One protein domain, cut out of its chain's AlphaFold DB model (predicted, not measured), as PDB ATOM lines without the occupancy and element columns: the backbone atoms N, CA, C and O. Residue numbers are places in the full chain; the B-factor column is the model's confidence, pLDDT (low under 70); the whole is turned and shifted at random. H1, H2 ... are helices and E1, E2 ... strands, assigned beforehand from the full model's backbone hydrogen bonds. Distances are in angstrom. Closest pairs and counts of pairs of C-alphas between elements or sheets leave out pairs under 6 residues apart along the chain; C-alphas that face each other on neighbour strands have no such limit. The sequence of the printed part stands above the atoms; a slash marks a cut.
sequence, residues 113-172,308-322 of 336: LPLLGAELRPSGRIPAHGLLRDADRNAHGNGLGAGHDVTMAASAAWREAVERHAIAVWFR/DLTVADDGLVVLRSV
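What this domain is: This is residues 113 to 172 and 308 to 322 of the 336 residues of the protein "YcaO-like family protein" of Gemmobacter megaterium (UniProt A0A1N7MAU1). One long helix, H1, packs with its first half on a small two-stranded sheet of E3 and E4, while its far end, residues 166 to 172, sticks out as a free arm. A separate two-stranded hairpin, E1 and E2, stands off from that pair with E1 as the strand nearer to E4, and a long loop of residues 128 to 143 runs from it to E3. The printed part has 75 residues, with one named helix and four named strands in the order E1, E2, E3, H1, E4; both sheets are antiparallel, and the class is mixed, helices and strands. The whole is compact, with a radius of gyration of the C-alphas of 12.8 A, and spans 37 by 31 by 23 A.

How they stand to each other: E1, residues 113 to 116, and E2, residues 122 to 127, form a hairpin of antiparallel strands, with 142 degrees between their directions; N 113 and O 126 are 2.8 A apart and N 115 and O 124 are 3.0 A apart, within hydrogen-bond range. E3, residues 144 to 147, and E4, residues 317 to 321, are antiparallel neighbours at 151 degrees, with N 145 and O 319 at 2.9 A and N 317 and O 147 at 2.8 A, both within hydrogen-bond range. E1 and E4 are near each other, with 6 pairs of C-alphas within 10 A, while E2 and E4 are apart. H1, residues 150 to 172, has 19 pairs of C-alphas within 8 A of E3, the closest being those of Gly 145 and Ala 157 at 4.0 A. H1 and E4 have 15 such pairs, the closest being the C-alphas of Ala 157 and Ser 321 at 5.4 A. H1 is apart from both E1 and E2. In H1 every O i to N i+4 pair is within hydrogen-bond range.

Where its parts are: E1 begins at C-alpha 113, (-36.821, 49.945, 78.812), and is 9.9 A long from first to last C-alpha. E2 measures 14.8 A and E3 10.3 A. H1 is 32.0 A long, from C-alpha 150 at (-32.530, 58.021, 91.216) to C-alpha 172 at (-64.115, 60.615, 86.971). E4 measures 13.1 A and ends at C-alpha 321, (-43.930, 55.412, 87.654).

The domain as a whole: The C-alphas farthest apart, those of Arg 172 and Asp 313, are 38.8 A from each other. Residues 173 to 307 are cut out and not printed, and C-alphas 172 and 308 are 29.1 A apart across this cut, which lies in the link from H1 to E4. Of the links printed whole, E1 to E2 and E3 to H1 are tight, and E2 to E3, with 16 residues, is long. The mean pLDDT of the printed part is 90.8, and residues 136 to 137 are under 70.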
ATOM      1  N   LEU A 113     -37.545  49.014  77.941       95.19
ATOM      2  CA  LEU A 113     -36.821  49.945  78.812       95.19
ATOM      3  C   LEU A 113     -36.376  49.258  80.113       95.19
ATOM      4  O   LEU A 113     -37.046  48.318  80.556       95.19
ATOM      5  N   PRO A 114     -35.297  49.727  80.768       97.31
ATOM      6  CA  PRO A 114     -34.934  49.262  82.101       97.31
ATOM      7  C   PRO A 114     -36.053  49.532  83.114       97.31
ATOM      8  O   PRO A 114     -36.688  50.588  83.095       97.31
ATOM      9  N   LEU A 115     -36.279  48.571  84.011       96.38
ATOM     10  CA  LEU A 115     -37.260  48.663  85.087       96.38
ATOM     11  C   LEU A 115     -36.553  48.620  86.445       96.38
ATOM     12  O   LEU A 115     -35.712  47.751  86.690       96.38
ATOM     13  N   LEU A 116     -36.938  49.531  87.332       97.31
ATOM     14  CA  LEU A 116     -36.526  49.582  88.727       97.31
ATOM     15  C   LEU A 116     -37.696  49.175  89.631       97.31
ATOM     16  O   LEU A 116     -38.828  49.632  89.450       97.31
ATOM     17  N   GLY A 117     -37.410  48.338  90.627       95.00
ATOM     18  CA  GLY A 117     -38.374  47.956  91.658       95.00
ATOM     19  C   GLY A 117     -38.495  48.999  92.775       95.00
ATOM     20  O   GLY A 117     -37.843  50.042  92.751       95.00
ATOM     21  N   ALA A 118     -39.279  48.680  93.808       92.62
ATOM     22  CA  ALA A 118     -39.522  49.574  94.947       92.62
ATOM     23  C   ALA A 118     -38.249  49.953  95.730       92.62
ATOM     24  O   ALA A 118     -38.174  51.038  96.298       92.62
ATOM     25  N   GLU A 119     -37.235  49.084  95.727       95.81
ATOM     26  CA  GLU A 119     -35.918  49.342  96.330       95.81
ATOM     27  C   GLU A 119     -34.979  50.154  95.419       95.81
ATOM     28  O   GLU A 119     -33.796  50.295  95.723       95.81
ATOM     29  N   LEU A 120     -35.478  50.652  94.280       96.25
ATOM     30  CA  LEU A 120     -34.720  51.386  93.258       96.25
ATOM     31  C   LEU A 120     -33.554  50.584  92.659       96.25
ATOM     32  O   LEU A 120     -32.559  51.137  92.197       96.25
ATOM     33  N   ARG A 121     -33.692  49.255  92.657       96.31
ATOM     34  CA  ARG A 121     -32.751  48.314  92.042       96.31
ATOM     35  C   ARG A 121     -33.316  47.790  90.725       96.31
ATOM     36  O   ARG A 121     -34.540  47.649  90.632       96.31
ATOM     37  N   PRO A 122     -32.461  47.451  89.741       96.69
ATOM     38  CA  PRO A 122     -32.902  46.797  88.516       96.69
ATOM     39  C   PRO A 122     -33.745  45.561  88.831       96.69
ATOM     40  O   PRO A 122     -33.298  44.658  89.537       96.69
ATOM     41  N   SER A 123     -34.970  45.535  88.318       95.75
ATOM     42  CA  SER A 123     -35.937  44.454  88.536       95.75
ATOM     43  C   SER A 123     -36.391  43.793  87.236       95.75
ATOM     44  O   SER A 123     -37.245  42.911  87.263       95.75
ATOM     45  N   GLY A 124     -35.847  44.222  86.096       95.88
ATOM     46  CA  GLY A 124     -36.132  43.650  84.788       95.88
ATOM     47  C   GLY A 124     -36.211  44.714  83.705       95.88
ATOM     48  O   GLY A 124     -35.510  45.728  83.748       95.88
ATOM     49  N   ARG A 125     -37.074  44.459  82.723       96.19
ATOM     50  CA  ARG A 125     -37.358  45.364  81.610       96.19
ATOM     51  C   ARG A 125     -38.859  45.410  81.351       96.19
ATOM     52  O   ARG A 125     -39.565  44.452  81.661       96.19
ATOM     53  N   ILE A 126     -39.343  46.517  80.803       92.94
ATOM     54  CA  ILE A 126     -40.761  46.748  80.500       92.94
ATOM     55  C   ILE A 126     -40.910  47.213  79.046       92.94
ATOM     56  O   ILE A 126     -40.037  47.944  78.579       92.94
ATOM     57  N   PRO A 127     -41.963  46.815  78.303       91.62
ATOM     58  CA  PRO A 127     -42.178  47.315  76.947       91.62
ATOM     59  C   PRO A 127     -42.159  48.845  76.895       91.62
ATOM     60  O   PRO A 127     -42.820  49.504  77.696       91.62
ATOM     61  N   ALA A 128     -41.422  49.414  75.939       90.31
ATOM     62  CA  ALA A 128     -41.369  50.861  75.725       90.31
ATOM     63  C   ALA A 128     -42.710  51.415  75.204       90.31
ATOM     64  O   ALA A 128     -43.006  52.608  75.331       90.31
ATOM     65  N   HIS A 129     -43.540  50.535  74.635       84.38
ATOM     66  CA  HIS A 129     -44.881  50.836  74.155       84.38
ATOM     67  C   HIS A 129     -45.749  51.496  75.242       84.38
ATOM     68  O   HIS A 129     -45.958  50.933  76.314       84.38
ATOM     69  N   GLY A 130     -46.296  52.684  74.953       80.31
ATOM     70  CA  GLY A 130     -47.126  53.464  75.888       80.31
ATOM     71  C   GLY A 130     -46.330  54.255  76.940       80.31
ATOM     72  O   GLY A 130     -46.887  55.107  77.646       80.31
ATOM     73  N   LEU A 131     -45.014  54.028  77.021       88.31
ATOM     74  CA  LEU A 131     -44.115  54.747  77.921       88.31
ATOM     75  C   LEU A 131     -43.440  55.952  77.259       88.31
ATOM     76  O   LEU A 131     -43.217  56.952  77.941       88.31
ATOM     77  N   LEU A 132     -43.194  55.878  75.950       90.81
ATOM     78  CA  LEU A 132     -42.573  56.935  75.149       90.81
ATOM     79  C   LEU A 132     -43.512  57.443  74.045       90.81
ATOM     80  O   LEU A 132     -44.352  56.698  73.541       90.81
ATOM     81  N   ARG A 133     -43.354  58.714  73.665       89.44
ATOM     82  CA  ARG A 133     -43.982  59.336  72.493       89.44
ATOM     83  C   ARG A 133     -43.182  59.011  71.238       89.44
ATOM     84  O   ARG A 133     -41.963  59.191  71.219       89.44
ATOM     85  N   ASP A 134     -43.884  58.608  70.190       82.94
ATOM     86  CA  ASP A 134     -43.361  58.486  68.830       82.94
ATOM     87  C   ASP A 134     -44.277  59.248  67.850       82.94
ATOM     88  O   ASP A 134     -45.227  59.907  68.274       82.94
ATOM     89  N   ALA A 135     -43.961  59.230  66.551       72.81
ATOM     90  CA  ALA A 135     -44.714  59.984  65.542       72.81
ATOM     91  C   ALA A 135     -46.193  59.564  65.441       72.81
ATOM     92  O   ALA A 135     -47.033  60.384  65.073       72.81
ATOM     93  N   ASP A 136     -46.505  58.318  65.804       66.50
ATOM     94  CA  ASP A 136     -47.825  57.714  65.635       66.50
ATOM     95  C   ASP A 136     -48.566  57.542  66.974       66.50
ATOM     96  O   ASP A 136     -49.727  57.119  66.992       66.50
ATOM     97  N   ARG A 137     -47.917  57.835  68.114       67.06
ATOM     98  CA  ARG A 137     -48.428  57.499  69.451       67.06
ATOM     99  C   ARG A 137     -48.199  58.584  70.492       67.06
ATOM    100  O   ARG A 137     -47.096  59.083  70.718       67.06
ATOM    101  N   ASN A 138     -49.262  58.840  71.248       70.31
ATOM    102  CA  ASN A 138     -49.297  59.843  72.302       70.31
ATOM    103  C   ASN A 138     -49.152  59.208  73.691       70.31
ATOM    104  O   ASN A 138     -50.134  59.048  74.409       70.31
ATOM    105  N   ALA A 139     -47.926  58.899  74.126       81.62
ATOM    106  CA  ALA A 139     -47.696  58.691  75.558       81.62
ATOM    107  C   ALA A 139     -47.907  60.011  76.323       81.62
ATOM    108  O   ALA A 139     -47.521  61.084  75.860       81.62
ATOM    109  N   HIS A 140     -48.515  59.974  77.505       82.94
ATOM    110  CA  HIS A 140     -48.692  61.163  78.346       82.94
ATOM    111  C   HIS A 140     -47.555  61.318  79.365       82.94
ATOM    112  O   HIS A 140     -46.924  60.338  79.756       82.94
ATOM    113  N   GLY A 141     -47.348  62.544  79.855       85.81
ATOM    114  CA  GLY A 141     -46.317  62.849  80.852       85.81
ATOM    115  C   GLY A 141     -46.629  62.394  82.282       85.81
ATOM    116  O   GLY A 141     -45.772  62.522  83.139       85.81
ATOM    117  N   ASN A 142     -47.825  61.856  82.560       89.12
ATOM    118  CA  ASN A 142     -48.195  61.493  83.932       89.12
ATOM    119  C   ASN A 142     -47.241  60.466  84.554       89.12
ATOM    120  O   ASN A 142     -46.998  59.396  83.981       89.12
ATOM    121  N   GLY A 143     -46.840  60.762  85.789       91.75
ATOM    122  CA  GLY A 143     -45.987  59.906  86.597       91.75
ATOM    123  C   GLY A 143     -44.513  60.051  86.242       91.75
ATOM    124  O   GLY A 143     -43.753  59.151  86.590       91.75
ATOM    125  N   LEU A 144     -44.124  61.113  85.534       95.00
ATOM    126  CA  LEU A 144     -42.731  61.444  85.286       95.00
ATOM    127  C   LEU A 144     -42.132  62.149  86.504       95.00
ATOM    128  O   LEU A 144     -42.812  62.761  87.324       95.00
ATOM    129  N   GLY A 145     -40.825  62.007  86.646       96.44
ATOM    130  CA  GLY A 145     -40.069  62.713  87.660       96.44
ATOM    131  C   GLY A 145     -38.612  62.812  87.265       96.44
ATOM    132  O   GLY A 145     -37.961  61.789  87.044       96.44
ATOM    133  N   ALA A 146     -38.097  64.037  87.217       96.81
ATOM    134  CA  ALA A 146     -36.676  64.316  87.077       96.81
ATOM    135  C   ALA A 146     -36.000  64.607  88.426       96.81
ATOM    136  O   ALA A 146     -36.555  65.261  89.314       96.81
ATOM    137  N   GLY A 147     -34.756  64.159  88.569       93.62
ATOM    138  CA  GLY A 147     -33.915  64.420  89.734       93.62
ATOM    139  C   GLY A 147     -32.431  64.339  89.395       93.62
ATOM    140  O   GLY A 147     -32.045  63.787  88.371       93.62
ATOM    141  N   HIS A 148     -31.573  64.884  90.259       89.31
ATOM    142  CA  HIS A 148     -30.120  64.723  90.101       89.31
ATOM    143  C   HIS A 148     -29.633  63.322  90.501       89.31
ATOM    144  O   HIS A 148     -28.496  62.959  90.219       89.31
ATOM    145  N   ASP A 149     -30.497  62.535  91.145       93.25
ATOM    146  CA  ASP A 149     -30.281  61.131  91.452       93.25
ATOM    147  C   ASP A 149     -31.584  60.324  91.311       93.25
ATOM    148  O   ASP A 149     -32.687  60.871  91.182       93.25
ATOM    149  N   VAL A 150     -31.437  58.997  91.350       96.25
ATOM    150  CA  VAL A 150     -32.530  58.021  91.216       96.25
ATOM    151  C   VAL A 150     -33.571  58.163  92.328       96.25
ATOM    152  O   VAL A 150     -34.760  57.990  92.073       96.25
ATOM    153  N   THR A 151     -33.163  58.514  93.549       96.25
ATOM    154  CA  THR A 151     -34.071  58.619  94.703       96.25
ATOM    155  C   THR A 151     -35.016  59.801  94.542       96.25
ATOM    156  O   THR A 151     -36.228  59.675  94.741       96.25
ATOM    157  N   MET A 152     -34.481  60.954  94.144       94.81
ATOM    158  CA  MET A 152     -35.275  62.143  93.876       94.81
ATOM    159  C   MET A 152     -36.206  61.955  92.683       94.81
ATOM    160  O   MET A 152     -37.394  62.262  92.807       94.81
ATOM    161  N   ALA A 153     -35.698  61.413  91.572       96.75
ATOM    162  CA  ALA A 153     -36.505  61.132  90.388       96.75
ATOM    163  C   ALA A 153     -37.659  60.168  90.719       96.75
ATOM    164  O   ALA A 153     -38.812  60.437  90.386       96.75
ATOM    165  N   ALA A 154     -37.383  59.101  91.478       97.19
ATOM    166  CA  ALA A 154     -38.390  58.129  91.898       97.19
ATOM    167  C   ALA A 154     -39.440  58.747  92.826       97.19
ATOM    168  O   ALA A 154     -40.636  58.524  92.649       97.19
ATOM    169  N   SER A 155     -39.017  59.561  93.799       96.19
ATOM    170  CA  SER A 155     -39.946  60.260  94.691       96.19
ATOM    171  C   SER A 155     -40.848  61.231  93.922       96.19
ATOM    172  O   SER A 155     -42.031  61.332  94.246       96.19
ATOM    173  N   ALA A 156     -40.317  61.957  92.935       95.69
ATOM    174  CA  ALA A 156     -41.102  62.863  92.097       95.69
ATOM    175  C   ALA A 156     -42.114  62.090  91.233       95.69
ATOM    176  O   ALA A 156     -43.316  62.339  91.346       95.69
ATOM    177  N   ALA A 157     -41.644  61.078  90.499       96.06
ATOM    178  CA  ALA A 157     -42.458  60.215  89.643       96.06
ATOM    179  C   ALA A 157     -43.580  59.509  90.420       96.06
ATOM    180  O   ALA A 157     -44.726  59.421  89.971       96.06
ATOM    181  N   TRP A 158     -43.268  59.021  91.626       95.19
ATOM    182  CA  TRP A 158     -44.240  58.371  92.499       95.19
ATOM    183  C   TRP A 158     -45.333  59.330  92.959       95.19
ATOM    184  O   TRP A 158     -46.522  59.023  92.842       95.19
ATOM    185  N   ARG A 159     -44.941  60.506  93.460       95.75
ATOM    186  CA  ARG A 159     -45.891  61.517  93.934       95.75
ATOM    187  C   ARG A 159     -46.778  62.013  92.803       95.75
ATOM    188  O   ARG A 159     -47.974  62.153  93.032       95.75
ATOM    189  N   GLU A 160     -46.239  62.232  91.604       94.62
ATOM    190  CA  GLU A 160     -47.072  62.613  90.463       94.62
ATOM    191  C   GLU A 160     -48.067  61.498  90.102       94.62
ATOM    192  O   GLU A 160     -49.255  61.765  89.941       94.62
ATOM    193  N   ALA A 161     -47.649  60.231  90.054       92.62
ATOM    194  CA  ALA A 161     -48.573  59.134  89.753       92.62
ATOM    195  C   ALA A 161     -49.716  59.009  90.780       92.62
ATOM    196  O   ALA A 161     -50.869  58.786  90.403       92.62
ATOM    197  N   VAL A 162     -49.415  59.183  92.071       93.62
ATOM    198  CA  VAL A 162     -50.422  59.193  93.147       93.62
ATOM    199  C   VAL A 162     -51.342  60.411  93.033       93.62
ATOM    200  O   VAL A 162     -52.557  60.264  93.156       93.62
ATOM    201  N   GLU A 163     -50.789  61.594  92.758       94.56
ATOM    202  CA  GLU A 163     -51.544  62.830  92.523       94.56
ATOM    203  C   GLU A 163     -52.556  62.645  91.391       94.56
ATOM    204  O   GLU A 163     -53.756  62.834  91.583       94.56
ATOM    205  N   ARG A 164     -52.090  62.180  90.230       91.12
ATOM    206  CA  ARG A 164     -52.923  61.967  89.044       91.12
ATOM    207  C   ARG A 164     -53.976  60.879  89.280       91.12
ATOM    208  O   ARG A 164     -55.097  61.000  88.789       91.12
ATOM    209  N   HIS A 165     -53.658  59.835  90.050       89.69
ATOM    210  CA  HIS A 165     -54.639  58.820  90.437       89.69
ATOM    211  C   HIS A 165     -55.749  59.401  91.319       89.69
ATOM    212  O   HIS A 165     -56.923  59.174  91.035       89.69
ATOM    213  N   ALA A 166     -55.395  60.177  92.344       90.56
ATOM    214  CA  ALA A 166     -56.362  60.841  93.215       90.56
ATOM    215  C   ALA A 166     -57.254  61.823  92.438       90.56
ATOM    216  O   ALA A 166     -58.469  61.843  92.635       90.56
ATOM    217  N   ILE A 167     -56.681  62.566  91.483       88.38
ATOM    218  CA  ILE A 167     -57.435  63.420  90.552       88.38
ATOM    219  C   ILE A 167     -58.435  62.584  89.752       88.38
ATOM    220  O   ILE A 167     -59.601  62.956  89.672       88.38
ATOM    221  N   ALA A 168     -58.026  61.447  89.184       84.56
ATOM    222  CA  ALA A 168     -58.933  60.590  88.423       84.56
ATOM    223  C   ALA A 168     -60.069  60.025  89.296       84.56
ATOM    224  O   ALA A 168     -61.226  60.056  88.884       84.56
ATOM    225  N   VAL A 169     -59.767  59.568  90.517       84.38
ATOM    226  CA  VAL A 169     -60.779  59.091  91.475       84.38
ATOM    227  C   VAL A 169     -61.762  60.209  91.829       84.38
ATOM    228  O   VAL A 169     -62.970  59.989  91.817       84.38
ATOM    229  N   TRP A 170     -61.270  61.419  92.089       84.50
ATOM    230  CA  TRP A 170     -62.117  62.571  92.378       84.50
ATOM    231  C   TRP A 170     -62.986  62.972  91.176       84.50
ATOM    232  O   TRP A 170     -64.210  63.000  91.275       84.50
ATOM    233  N   PHE A 171     -62.376  63.237  90.018       79.25
ATOM    234  CA  PHE A 171     -63.071  63.801  88.859       79.25
ATOM    235  C   PHE A 171     -63.956  62.807  88.114       79.25
ATOM    236  O   PHE A 171     -65.086  63.156  87.759       79.25
ATOM    237  N   ARG A 172     -63.433  61.610  87.815       77.50
ATOM    238  CA  ARG A 172     -64.115  60.615  86.971       77.50
ATOM    239  C   ARG A 172     -65.128  59.816  87.774       77.50
ATOM    240  O   ARG A 172     -66.237  59.605  87.296       77.50
ATOM    241  N   ASP A 308     -36.983  53.476  83.647       97.50
ATOM    242  CA  ASP A 308     -35.887  54.432  83.491       97.50
ATOM    243  C   ASP A 308     -35.911  55.041  82.084       97.50
ATOM    244  O   ASP A 308     -35.783  54.336  81.081       97.50
ATOM    245  N   LEU A 309     -36.125  56.354  82.021       96.69
ATOM    246  CA  LEU A 309     -36.188  57.137  80.790       96.69
ATOM    247  C   LEU A 309     -34.981  58.084  80.678       96.69
ATOM    248  O   LEU A 309     -34.972  58.965  79.821       96.69
ATOM    249  N   THR A 310     -33.957  57.927  81.515       96.06
ATOM    250  CA  THR A 310     -32.815  58.843  81.596       96.06
ATOM    251  C   THR A 310     -32.083  58.989  80.262       96.06
ATOM    252  O   THR A 310     -31.645  58.009  79.661       96.06
ATOM    253  N   VAL A 311     -31.917  60.235  79.812       93.00
ATOM    254  CA  VAL A 311     -31.115  60.588  78.633       93.00
ATOM    255  C   VAL A 311     -29.699  60.921  79.103       93.00
ATOM    256  O   VAL A 311     -29.517  61.830  79.909       93.00
ATOM    257  N   ALA A 312     -28.698  60.187  78.604       86.38
ATOM    258  CA  ALA A 312     -27.323  60.216  79.123       86.38
ATOM    259  C   ALA A 312     -26.697  61.626  79.201       86.38
ATOM    260  O   ALA A 312     -25.942  61.904  80.131       86.38
ATOM    261  N   ASP A 313     -27.055  62.524  78.277       84.38
ATOM    262  CA  ASP A 313     -26.453  63.859  78.162       84.38
ATOM    263  C   ASP A 313     -27.247  64.982  78.852       84.38
ATOM    264  O   ASP A 313     -26.741  66.097  78.993       84.38
ATOM    265  N   ASP A 314     -28.471  64.715  79.317       86.56
ATOM    266  CA  ASP A 314     -29.307  65.739  79.962       86.56
ATOM    267  C   ASP A 314     -28.885  65.994  81.426       86.56
ATOM    268  O   ASP A 314     -29.274  66.996  82.031       86.56
ATOM    269  N   GLY A 315     -28.059  65.114  82.007       86.44
ATOM    270  CA  GLY A 315     -27.480  65.277  83.347       86.44
ATOM    271  C   GLY A 315     -28.465  65.106  84.510       86.44
ATOM    272  O   GLY A 315     -28.069  65.282  85.662       86.44
ATOM    273  N   LEU A 316     -29.723  64.762  84.229       93.50
ATOM    274  CA  LEU A 316     -30.738  64.398  85.216       93.50
ATOM    275  C   LEU A 316     -31.191  62.960  84.995       93.50
ATOM    276  O   LEU A 316     -31.346  62.521  83.859       93.50
ATOM    277  N   VAL A 317     -31.470  62.262  86.092       96.12
ATOM    278  CA  VAL A 317     -32.204  60.999  86.072       96.12
ATOM    279  C   VAL A 317     -33.673  61.310  85.831       96.12
ATOM    280  O   VAL A 317     -34.235  62.169  86.514       96.12
ATOM    281  N   VAL A 318     -34.300  60.602  84.893       97.69
ATOM    282  CA  VAL A 318     -35.735  60.721  84.621       97.69
ATOM    283  C   VAL A 318     -36.380  59.356  84.735       97.69
ATOM    284  O   VAL A 318     -36.046  58.435  83.992       97.69
ATOM    285  N   LEU A 319     -37.339  59.237  85.645       97.69
ATOM    286  CA  LEU A 319     -38.096  58.011  85.856       97.69
ATOM    287  C   LEU A 319     -39.572  58.231  85.551       97.69
ATOM    288  O   LEU A 319     -40.098  59.328  85.727       97.69
ATOM    289  N   ARG A 320     -40.255  57.156  85.154       95.69
ATOM    290  CA  ARG A 320     -41.714  57.114  85.051       95.69
ATOM    291  C   ARG A 320     -42.276  56.042  85.966       95.69
ATOM    292  O   ARG A 320     -41.904  54.878  85.841       95.69
ATOM    293  N   SER A 321     -43.201  56.397  86.852       94.31
ATOM    294  CA  SER A 321     -43.930  55.412  87.654       94.31
ATOM    295  C   SER A 321     -44.818  54.554  86.750       94.31
ATOM    296  O   SER A 321     -45.636  55.069  85.990       94.31
ATOM    297  N   VAL A 322     -44.667  53.237  86.862       91.31
ATOM    298  CA  VAL A 322     -45.446  52.209  86.143       91.31
ATOM    299  C   VAL A 322     -46.174  51.292  87.125       91.31
ATOM    300  O   VAL A 322     -46.397  50.108  86.888       91.31
TER     301      VAL A 322